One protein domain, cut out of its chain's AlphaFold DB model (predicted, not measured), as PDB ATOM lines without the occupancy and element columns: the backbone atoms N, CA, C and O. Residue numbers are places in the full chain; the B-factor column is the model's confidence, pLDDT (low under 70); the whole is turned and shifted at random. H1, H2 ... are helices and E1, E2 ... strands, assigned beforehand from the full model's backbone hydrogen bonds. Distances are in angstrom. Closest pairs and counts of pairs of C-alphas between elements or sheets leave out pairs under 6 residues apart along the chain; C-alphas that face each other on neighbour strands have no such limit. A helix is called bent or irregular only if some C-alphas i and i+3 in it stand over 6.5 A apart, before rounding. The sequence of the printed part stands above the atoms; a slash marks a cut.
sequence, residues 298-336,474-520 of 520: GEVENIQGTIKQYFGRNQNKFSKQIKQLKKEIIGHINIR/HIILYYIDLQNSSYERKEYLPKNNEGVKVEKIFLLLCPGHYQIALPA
ATOM      1  N   GLY A 298      34.281  26.800  95.073       95.62
ATOM      2  CA  GLY A 298      35.456  26.708  95.921       95.62
ATOM      3  C   GLY A 298      35.159  26.134  97.301       95.62
ATOM      4  O   GLY A 298      34.164  25.450  97.541       95.62
ATOM      5  N   GLU A 299      36.075  26.410  98.220       94.06
ATOM      6  CA  GLU A 299      35.988  25.948  99.599       94.06
ATOM      7  C   GLU A 299      35.146  26.887 100.464       94.06
ATOM      8  O   GLU A 299      34.818  28.017 100.082       94.06
ATOM      9  N   VAL A 300      34.784  26.381 101.642       96.31
ATOM     10  CA  VAL A 300      34.161  27.177 102.694       96.31
ATOM     11  C   VAL A 300      35.221  28.078 103.315       96.31
ATOM     12  O   VAL A 300      36.234  27.600 103.822       96.31
ATOM     13  N   GLU A 301      34.953  29.375 103.343       95.69
ATOM     14  CA  GLU A 301      35.799  30.369 103.984       95.69
ATOM     15  C   GLU A 301      35.072  31.064 105.132       95.69
ATOM     16  O   GLU A 301      33.862  31.296 105.108       95.69
ATOM     17  N   ASN A 302      35.838  31.427 106.160       96.31
ATOM     18  CA  ASN A 302      35.335  32.231 107.263       96.31
ATOM     19  C   ASN A 302      35.160  33.694 106.823       96.31
ATOM     20  O   ASN A 302      36.057  34.280 106.210       96.31
ATOM     21  N   ILE A 303      34.062  34.326 107.249       94.81
ATOM     22  CA  ILE A 303      33.727  35.710 106.879       94.81
ATOM     23  C   ILE A 303      34.815  36.732 107.268       94.81
ATOM     24  O   ILE A 303      34.909  37.814 106.688       94.81
ATOM     25  N   GLN A 304      35.683  36.406 108.229       93.44
ATOM     26  CA  GLN A 304      36.799  37.241 108.666       93.44
ATOM     27  C   GLN A 304      37.799  37.542 107.538       93.44
ATOM     28  O   GLN A 304      38.362  38.641 107.523       93.44
ATOM     29  N   GLY A 305      38.012  36.605 106.605       91.19
ATOM     30  CA  GLY A 305      38.867  36.810 105.430       91.19
ATOM     31  C   GLY A 305      38.326  37.935 104.550       91.19
ATOM     32  O   GLY A 305      38.996  38.952 104.356       91.19
ATOM     33  N   THR A 306      37.059  37.814 104.161       90.19
ATOM     34  CA  THR A 306      36.287  38.827 103.428       90.19
ATOM     35  C   THR A 306      36.257  40.164 104.168       90.19
ATOM     36  O   THR A 306      36.569  41.210 103.595       90.19
ATOM     37  N   ILE A 307      36.018  40.167 105.482       90.75
ATOM     38  CA  ILE A 307      36.033  41.406 106.271       90.75
ATOM     39  C   ILE A 307      37.406  42.089 106.233       90.75
ATOM     40  O   ILE A 307      37.503  43.314 106.127       90.75
ATOM     41  N   LYS A 308      38.492  41.317 106.325       91.12
ATOM     42  CA  LYS A 308      39.855  41.847 106.234       91.12
ATOM     43  C   LYS A 308      40.147  42.392 104.836       91.12
ATOM     44  O   LYS A 308      40.760  43.453 104.735       91.12
ATOM     45  N   GLN A 309      39.706  41.699 103.790       88.69
ATOM     46  CA  GLN A 309      39.900  42.106 102.400       88.69
ATOM     47  C   GLN A 309      39.183  43.422 102.084       88.69
ATOM     48  O   GLN A 309      39.809  44.344 101.563       88.69
ATOM     49  N   TYR A 310      37.906  43.535 102.449       86.81
ATOM     50  CA  TYR A 310      37.061  44.657 102.036       86.81
ATOM     51  C   TYR A 310      37.042  45.816 103.041       86.81
ATOM     52  O   TYR A 310      37.025  46.978 102.642       86.81
ATOM     53  N   PHE A 311      37.141  45.540 104.345       84.69
ATOM     54  CA  PHE A 311      37.101  46.579 105.384       84.69
ATOM     55  C   PHE A 311      38.443  46.813 106.089       84.69
ATOM     56  O   PHE A 311      38.527  47.700 106.935       84.69
ATOM     57  N   GLY A 312      39.506  46.060 105.778       82.06
ATOM     58  CA  GLY A 312      40.726  45.943 106.595       82.06
ATOM     59  C   GLY A 312      41.347  47.247 107.106       82.06
ATOM     60  O   GLY A 312      41.671  47.348 108.286       82.06
ATOM     61  N   ARG A 313      41.481  48.275 106.261       80.50
ATOM     62  CA  ARG A 313      42.065  49.570 106.682       80.50
ATOM     63  C   ARG A 313      41.097  50.463 107.462       80.50
ATOM     64  O   ARG A 313      41.534  51.405 108.110       80.50
ATOM     65  N   ASN A 314      39.806  50.156 107.413       82.56
ATOM     66  CA  ASN A 314      38.722  50.991 107.914       82.56
ATOM     67  C   ASN A 314      37.807  50.243 108.902       82.56
ATOM     68  O   ASN A 314      36.683  50.677 109.138       82.56
ATOM     69  N   GLN A 315      38.261  49.139 109.509       83.19
ATOM     70  CA  GLN A 315      37.406  48.320 110.382       83.19
ATOM     71  C   GLN A 315      36.805  49.115 111.545       83.19
ATOM     72  O   GLN A 315      35.646  48.910 111.887       83.19
ATOM     73  N   ASN A 316      37.547  50.075 112.106       85.44
ATOM     74  CA  ASN A 316      37.034  50.948 113.166       85.44
ATOM     75  C   ASN A 316      35.862  51.813 112.677       85.44
ATOM     76  O   ASN A 316      34.856  51.938 113.377       85.44
ATOM     77  N   LYS A 317      35.973  52.355 111.454       84.88
ATOM     78  CA  LYS A 317      34.925  53.160 110.807       84.88
ATOM     79  C   LYS A 317      33.663  52.327 110.549       84.88
ATOM     80  O   LYS A 317      32.565  52.847 110.699       84.88
ATOM     81  N   PHE A 318      33.824  51.039 110.237       85.25
ATOM     82  CA  PHE A 318      32.730  50.123 109.875       85.25
ATOM     83  C   PHE A 318      32.406  49.087 110.950       85.25
ATOM     84  O   PHE A 318      31.838  48.037 110.669       85.25
ATOM     85  N   SER A 319      32.768  49.365 112.202       89.38
ATOM     86  CA  SER A 319      32.645  48.402 113.299       89.38
ATOM     87  C   SER A 319      31.203  47.938 113.530       89.38
ATOM     88  O   SER A 319      30.985  46.765 113.831       89.38
ATOM     89  N   LYS A 320      30.209  48.819 113.336       90.62
ATOM     90  CA  LYS A 320      28.781  48.474 113.435       90.62
ATOM     91  C   LYS A 320      28.351  47.515 112.324       90.62
ATOM     92  O   LYS A 320      27.780  46.473 112.629       90.62
ATOM     93  N   GLN A 321      28.677  47.833 111.072       89.81
ATOM     94  CA  GLN A 321      28.361  47.019 109.896       89.81
ATOM     95  C   GLN A 321      29.050  45.656 109.969       89.81
ATOM     96  O   GLN A 321      28.407  44.630 109.801       89.81
ATOM     97  N   ILE A 322      30.338  45.629 110.322       90.94
ATOM     98  CA  ILE A 322      31.098  44.389 110.520       90.94
ATOM     99  C   ILE A 322      30.472  43.542 111.630       90.94
ATOM    100  O   ILE A 322      30.364  42.325 111.492       90.94
ATOM    101  N   LYS A 323      30.053  44.164 112.740       93.12
ATOM    102  CA  LYS A 323      29.378  43.457 113.833       93.12
ATOM    103  C   LYS A 323      28.033  42.887 113.386       93.12
ATOM    104  O   LYS A 323      27.692  41.800 113.831       93.12
ATOM    105  N   GLN A 324      27.285  43.598 112.544       92.69
ATOM    106  CA  GLN A 324      26.030  43.102 111.989       92.69
ATOM    107  C   GLN A 324      26.267  41.937 111.021       92.69
ATOM    108  O   GLN A 324      25.709  40.866 111.229       92.69
ATOM    109  N   LEU A 325      27.178  42.092 110.061       92.50
ATOM    110  CA  LEU A 325      27.561  41.040 109.118       92.50
ATOM    111  C   LEU A 325      27.971  39.747 109.845       92.50
ATOM    112  O   LEU A 325      27.473  38.677 109.524       92.50
ATOM    113  N   LYS A 326      28.809  39.843 110.888       94.19
ATOM    114  CA  LYS A 326      29.237  38.688 111.703       94.19
ATOM    115  C   LYS A 326      28.121  38.019 112.506       94.19
ATOM    116  O   LYS A 326      28.292  36.880 112.924       94.19
ATOM    117  N   LYS A 327      27.036  38.736 112.805       95.88
ATOM    118  CA  LYS A 327      25.866  38.159 113.481       95.88
ATOM    119  C   LYS A 327      24.984  37.371 112.523       95.88
ATOM    120  O   LYS A 327      24.224  36.535 112.984       95.88
ATOM    121  N   GLU A 328      25.040  37.695 111.237       96.56
ATOM    122  CA  GLU A 328      24.139  37.141 110.230       96.56
ATOM    123  C   GLU A 328      24.832  36.089 109.351       96.56
ATOM    124  O   GLU A 328      24.152  35.220 108.817       96.56
ATOM    125  N   ILE A 329      26.164  36.140 109.222       96.81
ATOM    126  CA  ILE A 329      26.964  35.274 108.347       96.81
ATOM    127  C   ILE A 329      28.202  34.756 109.093       96.81
ATOM    128  O   ILE A 329      29.014  35.545 109.582       96.81
ATOM    129  N   ILE A 330      28.392  33.432 109.120       96.88
ATOM    130  CA  ILE A 330      29.598  32.776 109.668       96.88
ATOM    131  C   ILE A 330      30.699  32.594 108.617       96.88
ATOM    132  O   ILE A 330      31.892  32.597 108.942       96.88
ATOM    133  N   GLY A 331      30.318  32.472 107.347       97.44
ATOM    134  CA  GLY A 331      31.239  32.212 106.249       97.44
ATOM    135  C   GLY A 331      30.582  32.305 104.879       97.44
ATOM    136  O   GLY A 331      29.448  32.756 104.743       97.44
ATOM    137  N   HIS A 332      31.299  31.875 103.856       97.75
ATOM    138  CA  HIS A 332      30.782  31.772 102.495       97.75
ATOM    139  C   HIS A 332      31.463  30.628 101.750       97.75
ATOM    140  O   HIS A 332      32.528  30.164 102.147       97.75
ATOM    141  N   ILE A 333      30.850  30.182 100.658       97.38
ATOM    142  CA  ILE A 333      31.502  29.322  99.671       97.38
ATOM    143  C   ILE A 333      31.947  30.216  98.525       97.38
ATOM    144  O   ILE A 333      31.137  30.950  97.945       97.38
ATOM    145  N   ASN A 334      33.237  30.160  98.209       95.69
ATOM    146  CA  ASN A 334      33.777  30.913  97.089       95.69
ATOM    147  C   ASN A 334      33.230  30.402  95.763       95.69
ATOM    148  O   ASN A 334      33.084  29.205  95.552       95.69
ATOM    149  N   ILE A 335      32.958  31.327  94.855       96.44
ATOM    150  CA  ILE A 335      32.519  31.029  93.494       96.44
ATOM    151  C   ILE A 335      33.552  31.614  92.543       96.44
ATOM    152  O   ILE A 335      34.125  32.667  92.831       96.44
ATOM    153  N   ARG A 336      33.827  30.942  91.427       94.62
ATOM    154  CA  ARG A 336      34.764  31.448  90.420       94.62
ATOM    155  C   ARG A 336      34.210  32.707  89.751       94.62
ATOM    156  O   ARG A 336      33.040  32.770  89.389       94.62
ATOM    157  N   HIS A 474      12.639  32.201  98.786       97.00
ATOM    158  CA  HIS A 474      13.095  33.365  99.537       97.00
ATOM    159  C   HIS A 474      14.589  33.578  99.283       97.00
ATOM    160  O   HIS A 474      15.417  32.796  99.749       97.00
ATOM    161  N   ILE A 475      14.950  34.639  98.562       98.06
ATOM    162  CA  ILE A 475      16.357  35.001  98.349       98.06
ATOM    163  C   ILE A 475      16.764  36.069  99.364       98.06
ATOM    164  O   ILE A 475      16.152  37.132  99.437       98.06
ATOM    165  N   ILE A 476      17.817  35.790 100.131       98.00
ATOM    166  CA  ILE A 476      18.444  36.731 101.059       98.00
ATOM    167  C   ILE A 476      19.789  37.132 100.463       98.00
ATOM    168  O   ILE A 476      20.686  36.299 100.315       98.00
ATOM    169  N   LEU A 477      19.918  38.410 100.123       97.75
ATOM    170  CA  LEU A 477      21.116  38.998  99.546       97.75
ATOM    171  C   LEU A 477      21.823  39.861 100.585       97.75
ATOM    172  O   LEU A 477      21.304  40.878 101.044       97.75
ATOM    173  N   TYR A 478      23.042  39.465 100.911       96.88
ATOM    174  CA  TYR A 478      23.968  40.232 101.721       96.88
ATOM    175  C   TYR A 478      24.866  41.043 100.795       96.88
ATOM    176  O   TYR A 478      25.667  40.472 100.061       96.88
ATOM    177  N   TYR A 479      24.731  42.362 100.806       95.25
ATOM    178  CA  TYR A 479      25.453  43.258  99.913       95.25
ATOM    179  C   TYR A 479      26.521  44.045 100.674       95.25
ATOM    180  O   TYR A 479      26.229  44.740 101.651       95.25
ATOM    181  N   ILE A 480      27.770  43.923 100.223       92.00
ATOM    182  CA  ILE A 480      28.900  44.713 100.713       92.00
ATOM    183  C   ILE A 480      29.193  45.813  99.695       92.00
ATOM    184  O   ILE A 480      29.792  45.565  98.646       92.00
ATOM    185  N   ASP A 481      28.828  47.045 100.039       87.69
ATOM    186  CA  ASP A 481      29.127  48.223  99.235       87.69
ATOM    187  C   ASP A 481      30.425  48.864  99.728       87.69
ATOM    188  O   ASP A 481      30.491  49.407 100.831       87.69
ATOM    189  N   LEU A 482      31.478  48.836  98.911       79.25
ATOM    190  CA  LEU A 482      32.737  49.497  99.255       79.25
ATOM    191  C   LEU A 482      32.666  51.022  99.160       79.25
ATOM    192  O   LEU A 482      33.314  51.705  99.960       79.25
ATOM    193  N   GLN A 483      31.923  51.553  98.187       80.31
ATOM    194  CA  GLN A 483      31.887  52.984  97.881       80.31
ATOM    195  C   GLN A 483      31.178  53.739  98.998       80.31
ATOM    196  O   GLN A 483      31.745  54.655  99.597       80.31
ATOM    197  N   ASN A 484      29.984  53.269  99.349       79.69
ATOM    198  CA  ASN A 484      29.225  53.790 100.484       79.69
ATOM    199  C   ASN A 484      29.719  53.217 101.812       79.69
ATOM    200  O   ASN A 484      29.354  53.690 102.891       79.69
ATOM    201  N   SER A 485      30.599  52.216 101.725       72.69
ATOM    202  CA  SER A 485      31.144  51.488 102.857       72.69
ATOM    203  C   SER A 485      30.047  50.993 103.802       72.69
ATOM    204  O   SER A 485      30.117  51.141 105.029       72.69
ATOM    205  N   SER A 486      29.003  50.450 103.195       83.06
ATOM    206  CA  SER A 486      27.810  49.970 103.861       83.06
ATOM    207  C   SER A 486      27.693  48.459 103.716       83.06
ATOM    208  O   SER A 486      28.319  47.805 102.881       83.06
ATOM    209  N   TYR A 487      26.904  47.911 104.625       88.88
ATOM    210  CA  TYR A 487      26.397  46.560 104.563       88.88
ATOM    211  C   TYR A 487      24.886  46.690 104.467       88.88
ATOM    212  O   TYR A 487      24.290  47.415 105.268       88.88
ATOM    213  N   GLU A 488      24.295  46.004 103.504       92.81
ATOM    214  CA  GLU A 488      22.854  45.949 103.342       92.81
ATOM    215  C   GLU A 488      22.410  44.493 103.260       92.81
ATOM    216  O   GLU A 488      23.040  43.666 102.601       92.81
ATOM    217  N   ARG A 489      21.306  44.183 103.934       95.19
ATOM    218  CA  ARG A 489      20.600  42.919 103.773       95.19
ATOM    219  C   ARG A 489      19.311  43.199 103.021       95.19
ATOM    220  O   ARG A 489      18.453  43.914 103.532       95.19
ATOM    221  N   LYS A 490      19.181  42.614 101.835       96.38
ATOM    222  CA  LYS A 490      17.966  42.660 101.023       96.38
ATOM    223  C   LYS A 490      17.282  41.299 101.060       96.38
ATOM    224  O   LYS A 490      17.935  40.265 100.933       96.38
ATOM    225  N   GLU A 491      15.969  41.306 101.243       96.50
ATOM    226  CA  GLU A 491      15.136  40.106 101.209       96.50
ATOM    227  C   GLU A 491      14.178  40.196 100.031       96.50
ATOM    228  O   GLU A 491      13.500  41.205  99.844       96.50
ATOM    229  N   TYR A 492      14.116  39.120  99.258       96.38
ATOM    230  CA  TYR A 492      13.199  38.975  98.143       96.38
ATOM    231  C   TYR A 492      12.270  37.807  98.448       96.38
ATOM    232  O   TYR A 492      12.704  36.654  98.543       96.38
ATOM    233  N   LEU A 493      10.995  38.138  98.630       95.56
ATOM    234  CA  LEU A 493       9.919  37.213  98.955       95.56
ATOM    235  C   LEU A 493       8.862  37.248  97.842       95.56
ATOM    236  O   LEU A 493       8.623  38.320  97.286       95.56
ATOM    237  N   PRO A 494       8.204  36.117  97.545       94.19
ATOM    238  CA  PRO A 494       7.059  36.086  96.644       94.19
ATOM    239  C   PRO A 494       5.883  36.876  97.231       94.19
ATOM    240  O   PRO A 494       5.619  36.788  98.433       94.19
ATOM    241  N   LYS A 495       5.139  37.597  96.389       90.00
ATOM    242  CA  LYS A 495       4.046  38.506  96.788       90.00
ATOM    243  C   LYS A 495       2.912  37.836  97.586       90.00
ATOM    244  O   LYS A 495       2.317  38.495  98.429       90.00
ATOM    245  N   ASN A 496       2.634  36.545  97.375       83.94
ATOM    246  CA  ASN A 496       1.449  35.855  97.923       83.94
ATOM    247  C   ASN A 496       1.803  34.699  98.879       83.94
ATOM    248  O   ASN A 496       1.345  33.572  98.696       83.94
ATOM    249  N   ASN A 497       2.639  34.961  99.882       75.06
ATOM    250  CA  ASN A 497       3.265  33.914 100.698       75.06
ATOM    251  C   ASN A 497       2.769  33.791 102.141       75.06
ATOM    252  O   ASN A 497       3.446  33.182 102.975       75.06
ATOM    253  N   GLU A 498       1.607  34.354 102.465       76.94
ATOM    254  CA  GLU A 498       1.064  34.271 103.821       76.94
ATOM    255  C   GLU A 498       0.899  32.801 104.256       76.94
ATOM    256  O   GLU A 498       0.100  32.047 103.709       76.94
ATOM    257  N   GLY A 499       1.713  32.378 105.229       73.69
ATOM    258  CA  GLY A 499       1.646  31.050 105.846       73.69
ATOM    259  C   GLY A 499       2.406  29.916 105.144       73.69
ATOM    260  O   GLY A 499       2.490  28.827 105.713       73.69
ATOM    261  N   VAL A 500       3.008  30.130 103.967       80.00
ATOM    262  CA  VAL A 500       3.747  29.066 103.255       80.00
ATOM    263  C   VAL A 500       5.237  29.120 103.591       80.00
ATOM    264  O   VAL A 500       5.922  30.114 103.343       80.00
ATOM    265  N   LYS A 501       5.772  28.020 104.137       85.31
ATOM    266  CA  LYS A 501       7.215  27.864 104.356       85.31
ATOM    267  C   LYS A 501       7.925  27.812 103.001       85.31
ATOM    268  O   LYS A 501       7.785  26.837 102.271       85.31
ATOM    269  N   VAL A 502       8.712  28.842 102.697       92.94
ATOM    270  CA  VAL A 502       9.535  28.903 101.482       92.94
ATOM    271  C   VAL A 502      10.993  28.559 101.742       92.94
ATOM    272  O   VAL A 502      11.578  28.945 102.758       92.94
ATOM    273  N   GLU A 503      11.578  27.834 100.793       96.25
ATOM    274  CA  GLU A 503      12.999  27.495 100.787       96.25
ATOM    275  C   GLU A 503      13.849  28.754 100.590       96.25
ATOM    276  O   GLU A 503      13.495  29.651  99.817       96.25
ATOM    277  N   LYS A 504      14.977  28.815 101.304       97.50
ATOM    278  CA  LYS A 504      15.857  29.984 101.330       97.50
ATOM    279  C   LYS A 504      17.092  29.773 100.462       97.50
ATOM    280  O   LYS A 504      17.700  28.707 100.499       97.50
ATOM    281  N   ILE A 505      17.489  30.820  99.750       98.44
ATOM    282  CA  ILE A 505      18.768  30.925  99.045       98.44
ATOM    283  C   ILE A 505      19.521  32.117  99.620       98.44
ATOM    284  O   ILE A 505      18.968  33.210  99.737       98.44
ATOM    285  N   PHE A 506      20.783  31.902  99.975       98.56
ATOM    286  CA  PHE A 506      21.618  32.907 100.618       98.56
ATOM    287  C   PHE A 506      22.748  33.314  99.676       98.56
ATOM    288  O   PHE A 506      23.576  32.491  99.274       98.56
ATOM    289  N   LEU A 507      22.784  34.592  99.317       98.25
ATOM    290  CA  LEU A 507      23.769  35.162  98.404       98.25
ATOM    291  C   LEU A 507      24.594  36.216  99.136       98.25
ATOM    292  O   LEU A 507      24.045  37.042  99.861       98.25
ATOM    293  N   LEU A 508      25.905  36.208  98.922       97.38
ATOM    294  CA  LEU A 508      26.805  37.277  99.344       97.38
ATOM    295  C   LEU A 508      27.317  37.986  98.093       97.38
ATOM    296  O   LEU A 508      28.070  37.404  97.319       97.38
ATOM    297  N   LEU A 509      26.911  39.237  97.904       95.81
ATOM    298  CA  LEU A 509      27.421  40.098  96.850       95.81
ATOM    299  C   LEU A 509      28.553  40.953  97.408       95.81
ATOM    300  O   LEU A 509      28.348  41.922  98.145       95.81
ATOM    301  N   CYS A 510      29.761  40.560  97.030       92.00
ATOM    302  CA  CYS A 510      30.941  41.397  97.119       92.00
ATOM    303  C   CYS A 510      31.031  42.260  95.843       92.00
ATOM    304  O   CYS A 510      30.392  41.933  94.845       92.00
ATOM    305  N   PRO A 511      31.807  43.354  95.826       89.88
ATOM    306  CA  PRO A 511      31.922  44.221  94.651       89.88
ATOM    307  C   PRO A 511      32.214  43.443  93.359       89.88
ATOM    308  O   PRO A 511      33.306  42.895  93.198       89.88
ATOM    309  N   GLY A 512      31.222  43.403  92.462       89.19
ATOM    310  CA  GLY A 512      31.279  42.710  91.172       89.19
ATOM    311  C   GLY A 512      31.300  41.179  91.241       89.19
ATOM    312  O   GLY A 512      31.713  40.552  90.270       89.19
ATOM    313  N   HIS A 513      30.949  40.558  92.376       93.44
ATOM    314  CA  HIS A 513      31.065  39.106  92.516       93.44
ATOM    315  C   HIS A 513      30.091  38.483  93.521       93.44
ATOM    316  O   HIS A 513      30.084  38.842  94.701       93.44
ATOM    317  N   TYR A 514      29.324  37.489  93.068       96.56
ATOM    318  CA  TYR A 514      28.419  36.709  93.916       96.56
ATOM    319  C   TYR A 514      29.096  35.466  94.491       96.56
ATOM    320  O   TYR A 514      29.820  34.743  93.808       96.56
ATOM    321  N   GLN A 515      28.790  35.191  95.752       97.50
ATOM    322  CA  GLN A 515      29.189  34.010  96.506       97.50
ATOM    323  C   GLN A 515      27.966  33.396  97.196       97.50
ATOM    324  O   GLN A 515      26.907  34.023  97.294       97.50
ATOM    325  N   ILE A 516      28.107  32.176  97.714       98.50
ATOM    326  CA  ILE A 516      27.068  31.561  98.551       98.50
ATOM    327  C   ILE A 516      27.332  31.961  99.998       98.50
ATOM    328  O   ILE A 516      28.378  31.611 100.541       98.50
ATOM    329  N   ALA A 517      26.398  32.664 100.631       98.38
ATOM    330  CA  ALA A 517      26.531  33.015 102.041       98.38
ATOM    331  C   ALA A 517      26.192  31.817 102.940       98.38
ATOM    332  O   ALA A 517      25.259  31.063 102.662       98.38
ATOM    333  N   LEU A 518      26.929  31.663 104.039       97.94
ATOM    334  CA  LEU A 518      26.633  30.695 105.091       97.94
ATOM    335  C   LEU A 518      26.073  31.457 106.298       97.94
ATOM    336  O   LEU A 518      26.851  32.111 107.004       97.94
ATOM    337  N   PRO A 519      24.743  31.437 106.503       96.56
ATOM    338  CA  PRO A 519      24.117  32.167 107.599       96.56
ATOM    339  C   PRO A 519      24.568  31.620 108.959       96.56
ATOM    340  O   PRO A 519      24.930  30.445 109.062       96.56
ATOM    341  N   ALA A 520      24.581  32.496 109.965       93.50
ATOM    342  CA  ALA A 520      25.031  32.200 111.328       93.50
ATOM    343  C   ALA A 520      24.081  31.322 112.150       93.50
ATOM    344  O   ALA A 520      22.853  31.368 111.899       93.50
TER     345      ALA A 520
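What this domain is: This is residues 298 to 336 and 474 to 520 of the 520 residues of a protein of Paramecium tetraurelia (UniProt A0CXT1). A strongly twisted sheet of six strands has helices H1 and H2 side by side over one face, making two layers, while its other face is bare. The long link from E4 to E5, residues 493 to 503, loops round at one end of the longest axis. The printed part has 86 residues with two named helices and six named strands, in chain order E1 H1 H2 E2 E3 E4 E5 E6; the mixed sheet runs E1 E2 E6 E5 E3 E4. The class is mixed, helices and strands; the whole is compact, with a radius of gyration of the C-alphas of 13.7 A, and spans 44 by 27 by 23 A.

Where its parts are: E3, residues 474 to 481, measures 21.9 A; E4, 486 to 492, 19.2 A; E5, 504 to 510, 19.4 A. E6, 513 to 519, measures 18.0 A and ends at C-alpha 519 (24.117, 32.167, 107.599). E2 is residues 329 to 335; E1, 298 to 302, begins at C-alpha 298 (35.456, 26.708, 95.921). H1, 303 to 314, is irregular: C-alphas 310 and 313 are 8.4 A apart. H2 is residues 319 to 328.

How they stand to each other: E5 and E3 are parallel, with N 478 and O 507 2.8 A apart. Hairpin E3 and E4 has N 479 and O 488 at 2.8 A; hairpin E5 and E6, N 515 and O 508 at 2.8 A. E6 is antiparallel to E2, N 518 and O 331 at 2.8 A, as E2 is to edge strand E1, N 301 and O 332 at 2.8 A. Heights over the sheet are 9.8 A for H1 and 8.1 A for H2. H1 and H2 are close but not clearly touching, Ile 307 and Ile 322 having the closest C-alphas, 7.2 A, at a shallow tilt of 10 degrees, opposite ways. Every O i to N i+4 pair is within hydrogen-bond range in H2, and 6 of 8 in H1.

The domain as a whole: The farthest C-alphas, of Arg 313 and Gly 499, are 44.5 A apart. Residues 337 to 473 are not printed; C-alphas 336 and 474 stand 23.6 A apart across the cut. The link E4 to E5 is long. No printed residue is under 70 in pLDDT.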